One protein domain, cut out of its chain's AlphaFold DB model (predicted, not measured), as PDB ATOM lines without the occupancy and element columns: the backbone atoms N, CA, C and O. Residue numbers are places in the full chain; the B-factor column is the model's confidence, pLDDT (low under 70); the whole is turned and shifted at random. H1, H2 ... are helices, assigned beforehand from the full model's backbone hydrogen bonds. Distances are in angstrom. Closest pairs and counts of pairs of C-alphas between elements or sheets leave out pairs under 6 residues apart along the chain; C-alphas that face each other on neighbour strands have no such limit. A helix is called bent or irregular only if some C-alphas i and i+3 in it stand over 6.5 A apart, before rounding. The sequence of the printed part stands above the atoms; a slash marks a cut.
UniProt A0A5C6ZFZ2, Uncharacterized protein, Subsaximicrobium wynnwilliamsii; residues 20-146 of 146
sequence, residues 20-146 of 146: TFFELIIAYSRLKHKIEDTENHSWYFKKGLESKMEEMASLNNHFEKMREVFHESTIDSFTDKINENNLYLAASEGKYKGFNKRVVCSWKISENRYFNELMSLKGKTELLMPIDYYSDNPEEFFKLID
ATOM      1  N   THR A  20     171.454 190.621 125.645       83.56
ATOM      2  CA  THR A  20     170.238 190.501 124.831       83.56
ATOM      3  C   THR A  20     170.356 191.319 123.541       83.56
ATOM      4  O   THR A  20     169.945 190.848 122.484       83.56
ATOM      5  N   PHE A  21     170.982 192.496 123.593       86.12
ATOM      6  CA  PHE A  21     171.306 193.321 122.425       86.12
ATOM      7  C   PHE A  21     172.151 192.541 121.411       86.12
ATOM      8  O   PHE A  21     171.841 192.489 120.220       86.12
ATOM      9  N   PHE A  22     173.193 191.876 121.907       83.12
ATOM     10  CA  PHE A  22     174.087 191.056 121.105       83.12
ATOM     11  C   PHE A  22     173.349 189.894 120.422       83.12
ATOM     12  O   PHE A  22     173.490 189.685 119.214       83.12
ATOM     13  N   GLU A  23     172.553 189.148 121.191       86.06
ATOM     14  CA  GLU A  23     171.801 187.999 120.686       86.06
ATOM     15  C   GLU A  23     170.831 188.403 119.565       86.06
ATOM     16  O   GLU A  23     170.736 187.689 118.563       86.06
ATOM     17  N   LEU A  24     170.177 189.564 119.689       89.12
ATOM     18  CA  LEU A  24     169.272 190.097 118.666       89.12
ATOM     19  C   LEU A  24     169.997 190.395 117.351       89.12
ATOM     20  O   LEU A  24     169.553 189.927 116.302       89.12
ATOM     21  N   ILE A  25     171.122 191.114 117.397       87.56
ATOM     22  CA  ILE A  25     171.879 191.482 116.187       87.56
ATOM     23  C   ILE A  25     172.421 190.236 115.482       87.56
ATOM     24  O   ILE A  25     172.306 190.114 114.264       87.56
ATOM     25  N   ILE A  26     172.957 189.262 116.225       85.88
ATOM     26  CA  ILE A  26     173.436 188.002 115.635       85.88
ATOM     27  C   ILE A  26     172.296 187.209 115.006       85.88
ATOM     28  O   ILE A  26     172.440 186.715 113.885       85.88
ATOM     29  N   ALA A  27     171.184 187.050 115.728       88.12
ATOM     30  CA  ALA A  27     170.031 186.314 115.228       88.12
ATOM     31  C   ALA A  27     169.508 186.946 113.934       88.12
ATOM     32  O   ALA A  27     169.287 186.234 112.953       88.12
ATOM     33  N   TYR A  28     169.409 188.277 113.912       90.38
ATOM     34  CA  TYR A  28     168.979 189.039 112.751       90.38
ATOM     35  C   TYR A  28     169.943 188.880 111.573       90.38
ATOM     36  O   TYR A  28     169.521 188.452 110.502       90.38
ATOM     37  N   SER A  29     171.246 189.108 111.768       86.19
ATOM     38  CA  SER A  29     172.248 188.995 110.697       86.19
ATOM     39  C   SER A  29     172.331 187.585 110.108       86.19
ATOM     40  O   SER A  29     172.437 187.417 108.894       86.19
ATOM     41  N   ARG A  30     172.242 186.541 110.945       85.56
ATOM     42  CA  ARG A  30     172.200 185.149 110.463       85.56
ATOM     43  C   ARG A  30     170.959 184.880 109.619       85.56
ATOM     44  O   ARG A  30     171.026 184.104 108.667       85.56
ATOM     45  N   LEU A  31     169.824 185.458 109.997       87.81
ATOM     46  CA  LEU A  31     168.564 185.269 109.296       87.81
ATOM     47  C   LEU A  31     168.537 186.048 107.975       87.81
ATOM     48  O   LEU A  31     168.184 185.461 106.955       87.81
ATOM     49  N   LYS A  32     169.019 187.298 107.981       87.44
ATOM     50  CA  LYS A  32     169.219 188.145 106.794       87.44
ATOM     51  C   LYS A  32     170.067 187.425 105.744       87.44
ATOM     52  O   LYS A  32     169.585 187.171 104.644       87.44
ATOM     53  N   HIS A  33     171.250 186.938 106.127       83.44
ATOM     54  CA  HIS A  33     172.118 186.179 105.220       83.44
ATOM     55  C   HIS A  33     171.457 184.918 104.641       83.44
ATOM     56  O   HIS A  33     171.634 184.614 103.464       83.44
ATOM     57  N   LYS A  34     170.682 184.176 105.445       82.25
ATOM     58  CA  LYS A  34     169.963 182.984 104.959       82.25
ATOM     59  C   LYS A  34     168.870 183.330 103.950       82.25
ATOM     60  O   LYS A  34     168.605 182.536 103.057       82.25
ATOM     61  N   ILE A  35     168.204 184.469 104.108       83.50
ATOM     62  CA  ILE A  35     167.160 184.913 103.176       83.50
ATOM     63  C   ILE A  35     167.792 185.432 101.874       83.50
ATOM     64  O   ILE A  35     167.276 185.165 100.789       83.50
ATOM     65  N   GLU A  36     168.930 186.119 101.962       80.94
ATOM     66  CA  GLU A  36     169.640 186.656 100.797       80.94
ATOM     67  C   GLU A  36     170.285 185.556  99.929       80.94
ATOM     68  O   GLU A  36     170.250 185.654  98.706       80.94
ATOM     69  N   ASP A  37     170.778 184.456 100.513       77.19
ATOM     70  CA  ASP A  37     171.343 183.303  99.776       77.19
ATOM     71  C   ASP A  37     170.256 182.326  99.265       77.19
ATOM     72  O   ASP A  37     170.357 181.105  99.373       77.19
ATOM     73  N   THR A  38     169.126 182.828  98.755       65.81
ATOM     74  CA  THR A  38     167.941 182.007  98.410       65.81
ATOM     75  C   THR A  38     168.111 181.097  97.191       65.81
ATOM     76  O   THR A  38     167.349 180.134  97.043       65.81
ATOM     77  N   GLU A  39     169.102 181.348  96.335       59.66
ATOM     78  CA  GLU A  39     169.325 180.579  95.104       59.66
ATOM     79  C   GLU A  39     169.795 179.139  95.370       59.66
ATOM     80  O   GLU A  39     169.445 178.234  94.612       59.66
ATOM     81  N   ASN A  40     170.470 178.896  96.500       61.66
ATOM     82  CA  ASN A  40     171.004 177.581  96.881       61.66
ATOM     83  C   ASN A  40     170.090 176.777  97.821       61.66
ATOM     84  O   ASN A  40     170.447 175.687  98.277       61.66
ATOM     85  N   HIS A  41     168.903 177.296  98.136       72.06
ATOM     86  CA  HIS A  41     168.044 176.714  99.158       72.06
ATOM     87  C   HIS A  41     167.036 175.687  98.618       72.06
ATOM     88  O   HIS A  41     166.464 175.823  97.533       72.06
ATOM     89  N   SER A  42     166.781 174.652  99.426       76.56
ATOM     90  CA  SER A  42     165.842 173.575  99.100       76.56
ATOM     91  C   SER A  42     164.404 174.083  98.935       76.56
ATOM     92  O   SER A  42     164.012 175.120  99.471       76.56
ATOM     93  N   TRP A  43     163.569 173.313  98.236       72.19
ATOM     94  CA  TRP A  43     162.147 173.634  98.057       72.19
ATOM     95  C   TRP A  43     161.408 173.870  99.391       72.19
ATOM     96  O   TRP A  43     160.585 174.778  99.494       72.19
ATOM     97  N   TYR A  44     161.755 173.114 100.440       70.38
ATOM     98  CA  TYR A  44     161.190 173.285 101.784       70.38
ATOM     99  C   TYR A  44     161.559 174.622 102.429       70.38
ATOM    100  O   TYR A  44     160.746 175.201 103.144       70.38
ATOM    101  N   PHE A  45     162.755 175.142 102.158       73.75
ATOM    102  CA  PHE A  45     163.160 176.455 102.651       73.75
ATOM    103  C   PHE A  45     162.339 177.569 101.994       73.75
ATOM    104  O   PHE A  45     161.852 178.456 102.687       73.75
ATOM    105  N   LYS A  46     162.082 177.470 100.682       70.25
ATOM    106  CA  LYS A  46     161.215 178.420  99.959       70.25
ATOM    107  C   LYS A  46     159.783 178.418 100.507       70.25
ATOM    108  O   LYS A  46     159.168 179.469 100.613       70.25
ATOM    109  N   LYS A  47     159.282 177.251 100.927       74.19
ATOM    110  CA  LYS A  47     157.995 177.103 101.632       74.19
ATOM    111  C   LYS A  47     157.981 177.726 103.033       74.19
ATOM    112  O   LYS A  47     156.918 178.125 103.489       74.19
ATOM    113  N   GLY A  48     159.125 177.789 103.713       81.69
ATOM    114  CA  GLY A  48     159.272 178.388 105.043       81.69
ATOM    115  C   GLY A  48     159.723 179.850 105.034       81.69
ATOM    116  O   GLY A  48     159.952 180.409 106.104       81.69
ATOM    117  N   LEU A  49     159.880 180.463 103.858       84.25
ATOM    118  CA  LEU A  49     160.462 181.796 103.711       84.25
ATOM    119  C   LEU A  49     159.596 182.880 104.359       84.25
ATOM    120  O   LEU A  49     160.134 183.748 105.037       84.25
ATOM    121  N   GLU A  50     158.271 182.782 104.243       83.94
ATOM    122  CA  GLU A  50     157.332 183.689 104.919       83.94
ATOM    123  C   GLU A  50     157.534 183.667 106.440       83.94
ATOM    124  O   GLU A  50     157.755 184.708 107.049       83.94
ATOM    125  N   SER A  51     157.602 182.474 107.042       86.75
ATOM    126  CA  SER A  51     157.877 182.323 108.477       86.75
ATOM    127  C   SER A  51     159.241 182.902 108.875       86.75
ATOM    128  O   SER A  51     159.391 183.454 109.965       86.75
ATOM    129  N   LYS A  52     160.245 182.817 107.994       86.69
ATOM    130  CA  LYS A  52     161.566 183.420 108.222       86.69
ATOM    131  C   LYS A  52     161.525 184.944 108.130       86.69
ATOM    132  O   LYS A  52     162.171 185.607 108.935       86.69
ATOM    133  N   MET A  53     160.746 185.504 107.210       87.69
ATOM    134  CA  MET A  53     160.520 186.950 107.140       87.69
ATOM    135  C   MET A  53     159.757 187.461 108.369       87.69
ATOM    136  O   MET A  53     160.118 188.499 108.918       87.69
ATOM    137  N   GLU A  54     158.760 186.717 108.855       90.56
ATOM    138  CA  GLU A  54     158.050 187.033 110.102       90.56
ATOM    139  C   GLU A  54     158.987 187.006 111.319       90.56
ATOM    140  O   GLU A  54     158.956 187.911 112.154       90.56
ATOM    141  N   GLU A  55     159.862 186.000 111.406       92.06
ATOM    142  CA  GLU A  55     160.886 185.907 112.450       92.06
ATOM    143  C   GLU A  55     161.846 187.110 112.395       92.06
ATOM    144  O   GLU A  55     162.143 187.712 113.428       92.06
ATOM    145  N   MET A  56     162.268 187.523 111.196       90.81
ATOM    146  CA  MET A  56     163.130 188.693 110.993       90.81
ATOM    147  C   MET A  56     162.439 189.997 111.408       90.81
ATOM    148  O   MET A  56     163.039 190.817 112.105       90.81
ATOM    149  N   ALA A  57     161.161 190.162 111.058       91.81
ATOM    150  CA  ALA A  57     160.353 191.301 111.488       91.81
ATOM    151  C   ALA A  57     160.164 191.326 113.015       91.81
ATOM    152  O   ALA A  57     160.229 192.387 113.634       91.81
ATOM    153  N   SER A  58     159.982 190.160 113.642       93.81
ATOM    154  CA  SER A  58     159.885 190.027 115.099       93.81
ATOM    155  C   SER A  58     161.179 190.451 115.803       93.81
ATOM    156  O   SER A  58     161.131 191.221 116.765       93.81
ATOM    157  N   LEU A  59     162.338 190.017 115.293       93.38
ATOM    158  CA  LEU A  59     163.651 190.426 115.807       93.38
ATOM    159  C   LEU A  59     163.866 191.936 115.676       93.38
ATOM    160  O   LEU A  59     164.281 192.575 116.644       93.38
ATOM    161  N   ASN A  60     163.518 192.511 114.521       93.75
ATOM    162  CA  ASN A  60     163.583 193.954 114.305       93.75
ATOM    163  C   ASN A  60     162.692 194.716 115.298       93.75
ATOM    164  O   ASN A  60     163.149 195.639 115.959       93.75
ATOM    165  N   ASN A  61     161.444 194.282 115.482       95.38
ATOM    166  CA  ASN A  61     160.525 194.908 116.434       95.38
ATOM    167  C   ASN A  61     161.019 194.816 117.883       95.38
ATOM    168  O   ASN A  61     160.807 195.740 118.667       95.38
ATOM    169  N   HIS A  62     161.651 193.705 118.270       94.31
ATOM    170  CA  HIS A  62     162.248 193.581 119.600       94.31
ATOM    171  C   HIS A  62     163.384 194.591 119.773       94.31
ATOM    172  O   HIS A  62     163.451 195.289 120.784       94.31
ATOM    173  N   PHE A  63     164.251 194.692 118.770       94.88
ATOM    174  CA  PHE A  63     165.365 195.621 118.784       94.88
ATOM    175  C   PHE A  63     164.909 197.083 118.821       94.88
ATOM    176  O   PHE A  63     165.416 197.854 119.630       94.88
ATOM    177  N   GLU A  64     163.915 197.460 118.019       95.75
ATOM    178  CA  GLU A  64     163.394 198.830 118.017       95.75
ATOM    179  C   GLU A  64     162.771 199.204 119.365       95.75
ATOM    180  O   GLU A  64     163.056 200.278 119.878       95.75
ATOM    181  N   LYS A  65     162.057 198.290 120.033       95.25
ATOM    182  CA  LYS A  65     161.592 198.530 121.413       95.25
ATOM    183  C   LYS A  65     162.745 198.766 122.387       95.25
ATOM    184  O   LYS A  65     162.651 199.610 123.273       95.25
ATOM    185  N   MET A  66     163.832 198.009 122.249       94.38
ATOM    186  CA  MET A  66     165.028 198.209 123.069       94.38
ATOM    187  C   MET A  66     165.655 199.582 122.802       94.38
ATOM    188  O   MET A  66     166.037 200.279 123.740       94.38
ATOM    189  N   ARG A  67     165.727 199.975 121.528       95.12
ATOM    190  CA  ARG A  67     166.240 201.265 121.066       95.12
ATOM    191  C   ARG A  67     165.385 202.438 121.554       95.12
ATOM    192  O   ARG A  67     165.949 203.403 122.055       95.12
ATOM    193  N   GLU A  68     164.061 202.324 121.507       95.69
ATOM    194  CA  GLU A  68     163.122 203.299 122.077       95.69
ATOM    195  C   GLU A  68     163.364 203.478 123.579       95.69
ATOM    196  O   GLU A  68     163.661 204.583 124.029       95.69
ATOM    197  N   VAL A  69     163.359 202.384 124.352       95.31
ATOM    198  CA  VAL A  69     163.630 202.437 125.801       95.31
ATOM    199  C   VAL A  69     164.997 203.057 126.080       95.31
ATOM    200  O   VAL A  69     165.140 203.855 127.008       95.31
ATOM    201  N   PHE A  70     166.004 202.713 125.277       95.88
ATOM    202  CA  PHE A  70     167.328 203.301 125.371       95.88
ATOM    203  C   PHE A  70     167.292 204.812 125.133       95.88
ATOM    204  O   PHE A  70     167.880 205.546 125.916       95.88
ATOM    205  N   HIS A  71     166.633 205.307 124.089       94.75
ATOM    206  CA  HIS A  71     166.633 206.737 123.767       94.75
ATOM    207  C   HIS A  71     165.763 207.571 124.707       94.75
ATOM    208  O   HIS A  71     166.148 208.688 125.044       94.75
ATOM    209  N   GLU A  72     164.638 207.031 125.164       95.62
ATOM    210  CA  GLU A  72     163.672 207.752 126.003       95.62
ATOM    211  C   GLU A  72     164.054 207.786 127.488       95.62
ATOM    212  O   GLU A  72     163.607 208.665 128.224       95.62
ATOM    213  N   SER A  73     164.883 206.844 127.945       95.19
ATOM    214  CA  SER A  73     165.243 206.714 129.363       95.19
ATOM    215  C   SER A  73     166.624 207.290 129.679       95.19
ATOM    216  O   SER A  73     167.515 207.367 128.826       95.19
ATOM    217  N   THR A  74     166.851 207.635 130.948       94.00
ATOM    218  CA  THR A  74     168.169 208.035 131.464       94.00
ATOM    219  C   THR A  74     168.822 206.911 132.274       94.00
ATOM    220  O   THR A  74     168.175 205.933 132.651       94.00
ATOM    221  N   ILE A  75     170.122 207.052 132.564       93.69
ATOM    222  CA  ILE A  75     170.839 206.136 133.469       93.69
ATOM    223  C   ILE A  75     170.190 206.129 134.863       93.69
ATOM    224  O   ILE A  75     170.049 205.063 135.466       93.69
ATOM    225  N   ASP A  76     169.734 207.287 135.341       95.56
ATOM    226  CA  ASP A  76     169.035 207.395 136.624       95.56
ATOM    227  C   ASP A  76     167.717 206.608 136.599       95.56
ATOM    228  O   ASP A  76     167.464 205.815 137.503       95.56
ATOM    229  N   SER A  77     166.935 206.703 135.512       95.06
ATOM    230  CA  SER A  77     165.696 205.922 135.359       95.06
ATOM    231  C   SER A  77     165.938 204.410 135.430       95.06
ATOM    232  O   SER A  77     165.168 203.677 136.053       95.06
ATOM    233  N   PHE A  78     167.019 203.925 134.813       96.00
ATOM    234  CA  PHE A  78     167.407 202.515 134.901       96.00
ATOM    235  C   PHE A  78     167.850 202.126 136.314       96.00
ATOM    236  O   PHE A  78     167.478 201.056 136.802       96.00
ATOM    237  N   THR A  79     168.592 203.002 136.990       96.44
ATOM    238  CA  THR A  79     169.039 202.792 138.373       96.44
ATOM    239  C   THR A  79     167.852 202.676 139.326       96.44
ATOM    240  O   THR A  79     167.798 201.747 140.135       96.44
ATOM    241  N   ASP A  80     166.856 203.549 139.182       97.31
ATOM    242  CA  ASP A  80     165.630 203.514 139.979       97.31
ATOM    243  C   ASP A  80     164.872 202.199 139.783       97.31
ATOM    244  O   ASP A  80     164.504 201.539 140.758       97.31
ATOM    245  N   LYS A  81     164.725 201.741 138.532       96.62
ATOM    246  CA  LYS A  81     164.087 200.450 138.227       96.62
ATOM    247  C   LYS A  81     164.844 199.263 138.815       96.62
ATOM    248  O   LYS A  81     164.229 198.344 139.362       96.62
ATOM    249  N   ILE A  82     166.175 199.277 138.747       96.75
ATOM    250  CA  ILE A  82     167.013 198.243 139.368       96.75
ATOM    251  C   ILE A  82     166.821 198.239 140.889       96.75
ATOM    252  O   ILE A  82     166.709 197.168 141.489       96.75
ATOM    253  N   ASN A  83     166.736 199.412 141.517       96.94
ATOM    254  CA  ASN A  83     166.502 199.535 142.953       96.94
ATOM    255  C   ASN A  83     165.112 199.018 143.354       96.94
ATOM    256  O   ASN A  83     165.017 198.214 144.282       96.94
ATOM    257  N   GLU A  84     164.053 199.387 142.624       96.56
ATOM    258  CA  GLU A  84     162.697 198.842 142.808       96.56
ATOM    259  C   GLU A  84     162.700 197.305 142.747       96.56
ATOM    260  O   GLU A  84     162.138 196.616 143.607       96.56
ATOM    261  N   ASN A  85     163.394 196.753 141.753       95.88
ATOM    262  CA  ASN A  85     163.526 195.316 141.571       95.88
ATOM    263  C   ASN A  85     164.310 194.658 142.709       95.88
ATOM    264  O   ASN A  85     163.900 193.612 143.210       95.88
ATOM    265  N   ASN A  86     165.406 195.270 143.156       95.12
ATOM    266  CA  ASN A  86     166.205 194.767 144.270       95.12
ATOM    267  C   ASN A  86     165.421 194.776 145.587       95.12
ATOM    268  O   ASN A  86     165.521 193.818 146.353       95.12
ATOM    269  N   LEU A  87     164.584 195.790 145.825       94.69
ATOM    270  CA  LEU A  87     163.680 195.826 146.978       94.69
ATOM    271  C   LEU A  87     162.667 194.676 146.934       94.69
ATOM    272  O   LEU A  87     162.462 193.995 147.942       94.69
ATOM    273  N   TYR A  88     162.079 194.401 145.765       92.00
ATOM    274  CA  TYR A  88     161.199 193.245 145.581       92.00
ATOM    275  C   TYR A  88     161.931 191.922 145.857       92.00
ATOM    276  O   TYR A  88     161.421 191.056 146.575       92.00
ATOM    277  N   LEU A  89     163.144 191.772 145.318       91.81
ATOM    278  CA  LEU A  89     163.970 190.582 145.509       91.81
ATOM    279  C   LEU A  89     164.328 190.375 146.988       91.81
ATOM    280  O   LEU A  89     164.160 189.263 147.495       91.81
ATOM    281  N   ALA A  90     164.719 191.430 147.703       91.00
ATOM    282  CA  ALA A  90     165.001 191.380 149.138       91.00
ATOM    283  C   ALA A  90     163.748 191.020 149.957       91.00
ATOM    284  O   ALA A  90     163.790 190.158 150.833       91.00
ATOM    285  N   ALA A  91     162.582 191.583 149.625       89.25
ATOM    286  CA  ALA A  91     161.324 191.238 150.292       89.25
ATOM    287  C   ALA A  91     160.887 189.776 150.051       89.25
ATOM    288  O   ALA A  91     160.111 189.211 150.831       89.25
ATOM    289  N   SER A  92     161.367 189.152 148.971       86.00
ATOM    290  CA  SER A  92     161.072 187.759 148.623       86.00
ATOM    291  C   SER A  92     161.952 186.737 149.360       86.00
ATOM    292  O   SER A  92     161.582 185.563 149.438       86.00
ATOM    293  N   GLU A  93     163.083 187.166 149.939       79.81
ATOM    294  CA  GLU A  93     164.109 186.281 150.509       79.81
ATOM    295  C   GLU A  93     163.626 185.413 151.668       79.81
ATOM    296  O   GLU A  93     164.036 184.258 151.779       79.81
ATOM    297  N   GLY A  94     162.713 185.936 152.486       79.06
ATOM    298  CA  GLY A  94     162.080 185.184 153.572       79.06
ATOM    299  C   GLY A  94     160.802 184.441 153.168       79.06
ATOM    300  O   GLY A  94     160.361 183.559 153.902       79.06
ATOM    301  N   LYS A  95     160.197 184.779 152.020       86.25
ATOM    302  CA  LYS A  95     158.874 184.273 151.604       86.25
ATOM    303  C   LYS A  95     158.953 182.997 150.773       86.25
ATOM    304  O   LYS A  95     158.100 182.124 150.904       86.25
ATOM    305  N   TYR A  96     159.974 182.875 149.928       83.88
ATOM    306  CA  TYR A  96     160.132 181.745 149.015       83.88
ATOM    307  C   TYR A  96     161.518 181.118 149.167       83.88
ATOM    308  O   TYR A  96     162.515 181.814 149.345       83.88
ATOM    309  N   LYS A  97     161.605 179.787 149.055       85.00
ATOM    310  CA  LYS A  97     162.868 179.034 149.135       85.00
ATOM    311  C   LYS A  97     163.104 178.208 147.874       85.00
ATOM    312  O   LYS A  97     162.160 177.823 147.183       85.00
ATOM    313  N   GLY A  98     164.377 177.930 147.589       84.75
ATOM    314  CA  GLY A  98     164.800 177.025 146.521       84.75
ATOM    315  C   GLY A  98     164.221 177.381 145.148       84.75
ATOM    316  O   GLY A  98     164.301 178.527 144.700       84.75
ATOM    317  N   PHE A  99     163.634 176.388 144.480       85.81
ATOM    318  CA  PHE A  99     163.084 176.525 143.130       85.81
ATOM    319  C   PHE A  99     161.988 177.595 143.030       85.81
ATOM    320  O   PHE A  99     162.020 178.409 142.110       85.81
ATOM    321  N   ASN A 100     161.085 177.669 144.011       84.00
ATOM    322  CA  ASN A 100     159.991 178.645 144.004       84.00
ATOM    323  C   ASN A 100     160.520 180.082 144.031       84.00
ATOM    324  O   ASN A 100     160.029 180.928 143.289       84.00
ATOM    325  N   LYS A 101     161.581 180.345 144.808       86.00
ATOM    326  CA  LYS A 101     162.258 181.651 144.787       86.00
ATOM    327  C   LYS A 101     162.810 181.943 143.395       86.00
ATOM    328  O   LYS A 101     162.576 183.021 142.863       86.00
ATOM    329  N   ARG A 102     163.508 180.977 142.787       85.00
ATOM    330  CA  ARG A 102     164.092 181.142 141.448       85.00
ATOM    331  C   ARG A 102     163.026 181.459 140.399       85.00
ATOM    332  O   ARG A 102     163.264 182.344 139.590       85.00
ATOM    333  N   VAL A 103     161.879 180.782 140.417       87.19
ATOM    334  CA  VAL A 103     160.787 181.035 139.462       87.19
ATOM    335  C   VAL A 103     160.164 182.411 139.682       87.19
ATOM    336  O   VAL A 103     160.030 183.172 138.732       87.19
ATOM    337  N   VAL A 104     159.839 182.764 140.927       86.19
ATOM    338  CA  VAL A 104     159.189 184.048 141.245       86.19
ATOM    339  C   VAL A 104     160.114 185.239 140.986       86.19
ATOM    340  O   VAL A 104     159.650 186.312 140.617       86.19
ATOM    341  N   CYS A 105     161.425 185.062 141.155       90.81
ATOM    342  CA  CYS A 105     162.409 186.134 141.017       90.81
ATOM    343  C   CYS A 105     163.062 186.210 139.631       90.81
ATOM    344  O   CYS A 105     163.760 187.185 139.353       90.81
ATOM    345  N   SER A 106     162.890 185.200 138.770       90.12
ATOM    346  CA  SER A 106     163.623 185.099 137.497       90.12
ATOM    347  C   SER A 106     163.389 186.306 136.596       90.12
ATOM    348  O   SER A 106     164.344 186.831 136.026       90.12
ATOM    349  N   TRP A 107     162.143 186.775 136.516       90.88
ATOM    350  CA  TRP A 107     161.767 187.916 135.689       90.88
ATOM    351  C   TRP A 107     162.437 189.208 136.169       90.88
ATOM    352  O   TRP A 107     163.047 189.891 135.355       90.88
ATOM    353  N   LYS A 108     162.449 189.487 137.483       93.31
ATOM    354  CA  LYS A 108     163.153 190.649 138.059       93.31
ATOM    355  C   LYS A 108     164.662 190.590 137.862       93.31
ATOM    356  O   LYS A 108     165.290 191.600 137.564       93.31
ATOM    357  N   ILE A 109     165.253 189.403 137.985       92.00
ATOM    358  CA  ILE A 109     166.685 189.205 137.718       92.00
ATOM    359  C   ILE A 109     166.997 189.461 136.237       92.00
ATOM    360  O   ILE A 109     168.019 190.070 135.919       92.00
ATOM    361  N   SER A 110     166.131 189.000 135.331       91.12
ATOM    362  CA  SER A 110     166.276 189.234 133.892       91.12
ATOM    363  C   SER A 110     166.123 190.712 133.542       91.12
ATOM    364  O   SER A 110     166.924 191.245 132.785       91.12
ATOM    365  N   GLU A 111     165.138 191.380 134.137       92.94
ATOM    366  CA  GLU A 111     164.879 192.809 133.965       92.94
ATOM    367  C   GLU A 111     166.061 193.657 134.469       92.94
ATOM    368  O   GLU A 111     166.531 194.545 133.764       92.94
ATOM    369  N   ASN A 112     166.650 193.314 135.622       94.81
ATOM    370  CA  ASN A 112     167.878 193.968 136.089       94.81
ATOM    371  C   ASN A 112     169.049 193.769 135.129       94.81
ATOM    372  O   ASN A 112     169.826 194.696 134.915       94.81
ATOM    373  N   ARG A 113     169.213 192.570 134.556       92.19
ATOM    374  CA  ARG A 113     170.268 192.337 133.559       92.19
ATOM    375  C   ARG A 113     170.063 193.224 132.335       92.19
ATOM    376  O   ARG A 113     171.020 193.850 131.900       92.19
ATOM    377  N   TYR A 114     168.829 193.303 131.847       92.69
ATOM    378  CA  TYR A 114     168.452 194.148 130.721       92.69
ATOM    379  C   TYR A 114     168.764 195.631 130.985       92.69
ATOM    380  O   TYR A 114     169.429 196.269 130.176       92.69
ATOM    381  N   PHE A 115     168.392 196.177 132.146       94.94
ATOM    382  CA  PHE A 115     168.705 197.576 132.467       94.94
ATOM    383  C   PHE A 115     170.203 197.842 132.639       94.94
ATOM    384  O   PHE A 115     170.698 198.851 132.142       94.94
ATOM    385  N   ASN A 116     170.947 196.930 133.273       93.75
ATOM    386  CA  ASN A 116     172.407 197.048 133.366       93.75
ATOM    387  C   ASN A 116     173.070 197.039 131.981       93.75
ATOM    388  O   ASN A 116     174.046 197.751 131.747       93.75
ATOM    389  N   GLU A 117     172.538 196.246 131.056       91.62
ATOM    390  CA  GLU A 117     173.004 196.210 129.677       91.62
ATOM    391  C   GLU A 117     172.748 197.540 128.955       91.62
ATOM    392  O   GLU A 117     173.674 198.095 128.366       91.62
ATOM    393  N   LEU A 118     171.543 198.107 129.073       93.44
ATOM    394  CA  LEU A 118     171.236 199.423 128.501       93.44
ATOM    395  C   LEU A 118     172.093 200.545 129.101       93.44
ATOM    396  O   LEU A 118     172.543 201.427 128.372       93.44
ATOM    397  N   MET A 119     172.351 200.508 130.411       93.38
ATOM    398  CA  MET A 119     173.263 201.447 131.069       93.38
ATOM    399  C   MET A 119     174.686 201.333 130.517       93.38
ATOM    400  O   MET A 119     175.300 202.351 130.208       93.38
ATOM    401  N   SER A 120     175.192 200.106 130.358       91.25
ATOM    402  CA  SER A 120     176.508 199.855 129.760       91.25
ATOM    403  C   SER A 120     176.590 200.425 128.342       91.25
ATOM    404  O   SER A 120     177.529 201.149 128.020       91.25
ATOM    405  N   LEU A 121     175.560 200.188 127.521       91.75
ATOM    406  CA  LEU A 121     175.467 200.750 126.173       91.75
ATOM    407  C   LEU A 121     175.443 202.287 126.195       91.75
ATOM    408  O   LEU A 121     176.151 202.905 125.404       91.75
ATOM    409  N   LYS A 122     174.706 202.916 127.125       92.62
ATOM    410  CA  LYS A 122     174.669 204.386 127.267       92.62
ATOM    411  C   LYS A 122     176.022 204.972 127.653       92.62
ATOM    412  O   LYS A 122     176.319 206.102 127.288       92.62
ATOM    413  N   GLY A 123     176.842 204.213 128.378       90.19
ATOM    414  CA  GLY A 123     178.216 204.603 128.687       90.19
ATOM    415  C   GLY A 123     179.143 204.612 127.467       90.19
ATOM    416  O   GLY A 123     180.187 205.257 127.514       90.19
ATOM    417  N   LYS A 124     178.774 203.913 126.384       90.12
ATOM    418  CA  LYS A 124     179.594 203.754 125.171       90.12
ATOM    419  C   LYS A 124     179.082 204.558 123.978       90.12
ATOM    420  O   LYS A 124     179.869 204.938 123.118       90.12
ATOM    421  N   THR A 125     177.776 204.800 123.903       91.56
ATOM    422  CA  THR A 125     177.153 205.564 122.819       91.56
ATOM    423  C   THR A 125     175.966 206.372 123.325       91.56
ATOM    424  O   THR A 125     175.231 205.942 124.211       91.56
ATOM    425  N   GLU A 126     175.737 207.531 122.716       89.94
ATOM    426  CA  GLU A 126     174.547 208.348 122.969       89.94
ATOM    427  C   GLU A 126     173.326 207.839 122.192       89.94
ATOM    428  O   GLU A 126     172.184 208.061 122.596       89.94
ATOM    429  N   LEU A 127     173.558 207.133 121.079       92.25
ATOM    430  CA  LEU A 127     172.517 206.692 120.160       92.25
ATOM    431  C   LEU A 127     172.737 205.240 119.725       92.25
ATOM    432  O   LEU A 127     173.826 204.857 119.297       92.25
ATOM    433  N   LEU A 128     171.666 204.446 119.777       93.19
ATOM    434  CA  LEU A 128     171.582 203.174 119.069       93.19
ATOM    435  C   LEU A 128     171.027 203.390 117.657       93.19
ATOM    436  O   LEU A 128     170.019 204.076 117.464       93.19
ATOM    437  N   MET A 129     171.699 202.810 116.671       94.62
ATOM    438  CA  MET A 129     171.282 202.799 115.267       94.62
ATOM    439  C   MET A 129     170.291 201.649 115.013       94.62
ATOM    440  O   MET A 129     170.184 200.763 115.858       94.62
ATOM    441  N   PRO A 130     169.550 201.630 113.892       93.56
ATOM    442  CA  PRO A 130     168.691 200.496 113.536       93.56
ATOM    443  C   PRO A 130     169.474 199.182 113.407       93.56
ATOM    444  O   PRO A 130     170.665 199.198 113.095       93.56
ATOM    445  N   ILE A 131     168.810 198.035 113.587       91.75
ATOM    446  CA  ILE A 131     169.479 196.719 113.592       91.75
ATOM    447  C   ILE A 131     170.240 196.416 112.288       91.75
ATOM    448  O   ILE A 131     171.336 195.853 112.327       91.75
ATOM    449  N   ASP A 132     169.704 196.859 111.147       89.00
ATOM    450  CA  ASP A 132     170.336 196.725 109.830       89.00
ATOM    451  C   ASP A 132     171.711 197.387 109.769       89.00
ATOM    452  O   ASP A 132     172.648 196.822 109.209       89.00
ATOM    453  N   TYR A 133     171.867 198.546 110.415       91.62
ATOM    454  CA  TYR A 133     173.132 199.275 110.425       91.62
ATOM    455  C   TYR A 133     174.262 198.431 111.017       91.62
ATOM    456  O   TYR A 133     175.357 198.400 110.461       91.62
ATOM    457  N   TYR A 134     173.996 197.725 112.118       87.62
ATOM    458  CA  TYR A 134     174.983 196.867 112.777       87.62
ATOM    459  C   TYR A 134     175.244 195.566 112.013       87.62
ATOM    460  O   TYR A 134     176.344 195.023 112.095       87.62
ATOM    461  N   SER A 135     174.250 195.079 111.263       82.69
ATOM    462  CA  SER A 135     174.412 193.938 110.357       82.69
ATOM    463  C   SER A 135     175.364 194.277 109.207       82.69
ATOM    464  O   SER A 135     176.288 193.516 108.917       82.69
ATOM    465  N   ASP A 136     175.182 195.460 108.620       85.25
ATOM    466  CA  ASP A 136     175.946 195.925 107.461       85.25
ATOM    467  C   ASP A 136     177.310 196.519 107.858       85.25
ATOM    468  O   ASP A 136     178.245 196.523 107.056       85.25
ATOM    469  N   ASN A 137     177.457 196.971 109.112       86.62
ATOM    470  CA  ASN A 137     178.690 197.545 109.669       86.62
ATOM    471  C   ASN A 137     179.126 196.804 110.950       86.62
ATOM    472  O   ASN A 137     179.042 197.354 112.054       86.62
ATOM    473  N   PRO A 138     179.657 195.572 110.829       79.88
ATOM    474  CA  PRO A 138     180.006 194.735 111.980       79.88
ATOM    475  C   PRO A 138     181.078 195.367 112.896       79.88
ATOM    476  O   PRO A 138     181.156 195.073 114.087       79.88
ATOM    477  N   GLU A 139     181.908 196.268 112.365       81.38
ATOM    478  CA  GLU A 139     182.937 196.983 113.135       81.38
ATOM    479  C   GLU A 139     182.335 197.938 114.181       81.38
ATOM    480  O   GLU A 139     182.845 198.035 115.296       81.38
ATOM    481  N   GLU A 140     181.226 198.606 113.859       82.88
ATOM    482  CA  GLU A 140     180.543 199.520 114.788       82.88
ATOM    483  C   GLU A 140     179.877 198.761 115.932       82.88
ATOM    484  O   GLU A 140     179.841 199.226 117.069       82.88
ATOM    485  N   PHE A 141     179.416 197.544 115.652       80.00
ATOM    486  CA  PHE A 141     178.904 196.647 116.675       80.00
ATOM    487  C   PHE A 141     179.979 196.257 117.699       80.00
ATOM    488  O   PHE A 141     179.706 196.244 118.899       80.00
ATOM    489  N   PHE A 142     181.218 196.004 117.259       76.19
ATOM    490  CA  PHE A 142     182.320 195.672 118.171       76.19
ATOM    491  C   PHE A 142     182.645 196.773 119.171       76.19
ATOM    492  O   PHE A 142     182.919 196.467 120.329       76.19
ATOM    493  N   LYS A 143     182.573 198.038 118.751       81.62
ATOM    494  CA  LYS A 143     182.833 199.182 119.637       81.62
ATOM    495  C   LYS A 143     181.858 199.256 120.814       81.62
ATOM    496  O   LYS A 143     182.162 199.880 121.821       81.62
ATOM    497  N   LEU A 144     180.683 198.634 120.693       80.38
ATOM    498  CA  LEU A 144     179.691 198.571 121.768       80.38
ATOM    499  C   LEU A 144     179.932 197.390 122.721       80.38
ATOM    500  O   LEU A 144     179.418 197.375 123.841       80.38
ATOM    501  N   ILE A 145     180.726 196.405 122.305       71.12
ATOM    502  CA  ILE A 145     181.008 195.187 123.070       71.12
ATOM    503  C   ILE A 145     182.239 195.362 123.959       71.12
ATOM    504  O   ILE A 145     182.159 195.010 125.136       71.12
ATOM    505  N   ASP A 146     183.322 195.920 123.415       58.31
ATOM    506  CA  ASP A 146     184.584 196.203 124.129       58.31
ATOM    507  C   ASP A 146     184.408 197.367 125.114       58.31
ATOM    508  O   ASP A 146     184.640 197.194 126.329       58.31
TER     509      ASP A 146
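What this domain is: This is residues 20 to 146 of the 146 residues of an uncharacterized protein of Subsaximicrobium wynnwilliamsii (UniProt A0A5C6ZFZ2). Two antiparallel pairs of helices, H1 with H3 and H4 with H5, make the two arms of a wide V, joined at its corner by the tight link from H3 to H4. The short helix H6 packs on H1, H7 follows it and reaches the last residues of H5, 121 to 124, near the corner of the V, and residues 39 to 44 stick out at the tip of the H1 and H3 arm. The printed part has 127 residues with seven named helices, H1 to H7 in order along the chain, and no named strand; its class is all helix. It is loose, with a radius of gyration of the C-alphas of 18.6 A, and elongated, spanning 59 by 36 by 23 A.

How they stand to each other: Start with H1, residues 20 to 36, which touches H3, residues 49 to 72, closest at the C-alphas of Tyr 28 and Met 56, 6.1 A apart. They run opposite ways at a shallow tilt of 33 degrees, only just short of steep. H2, residues 43 to 47, and H3 meet only through their link. Go on to H4, residues 75 to 92, and H5, residues 98 to 124: they form a helical hairpin, at a shallow tilt of 13 degrees, and their closest C-alphas, of Ile 82 and Asn 112, are 5.5 A apart. H1 and H5 only just touch, with 3 pairs of C-alphas within 8 A, the closest those of Thr 20 and Tyr 114, 7.2 A apart; they stand about perpendicular at 78 degrees. H6, residues 131 to 136, touches H1 at Ser 29 and Ser 135, whose C-alphas are 5.4 A apart, at a steep tilt of 60 degrees. H7, residues 138 to 145, is near H1 and only just touches H5, with 3 pairs of C-alphas within 8 A, closest at Lys 124 and Leu 144, 6.2 A. H1 and H4 are apart. Every O i to N i+4 pair is within hydrogen-bond range in H1, H2, H3, H4 and H6, against 21 of 23 in H5 and 2 of 4 in H7.

Where its parts are: Find C-alpha 20 at (170.238, 190.501, 124.831), where H1 begins its 24.3 A. H2 is 6.5 A long, H3 34.4 A and H4 25.7 A. H5 starts at C-alpha 98, (164.800, 177.025, 146.521), and runs 37.3 A; it is irregular, with C-alphas 104 and 107 7.2 A apart, and has a kink of 48 degrees near residue 105. H6 measures 8.9 A, and H7 runs 11.1 A to C-alpha 145 at (181.008, 195.187, 123.070).

The domain as a whole: The C-alphas of Glu 39 and Gly 94 are the two farthest apart, at 59.1 A. The printed part has no cut and no long link. Look for low confidence, pLDDT under 70, at residues 38 to 40 and at residue 146, the chain's last.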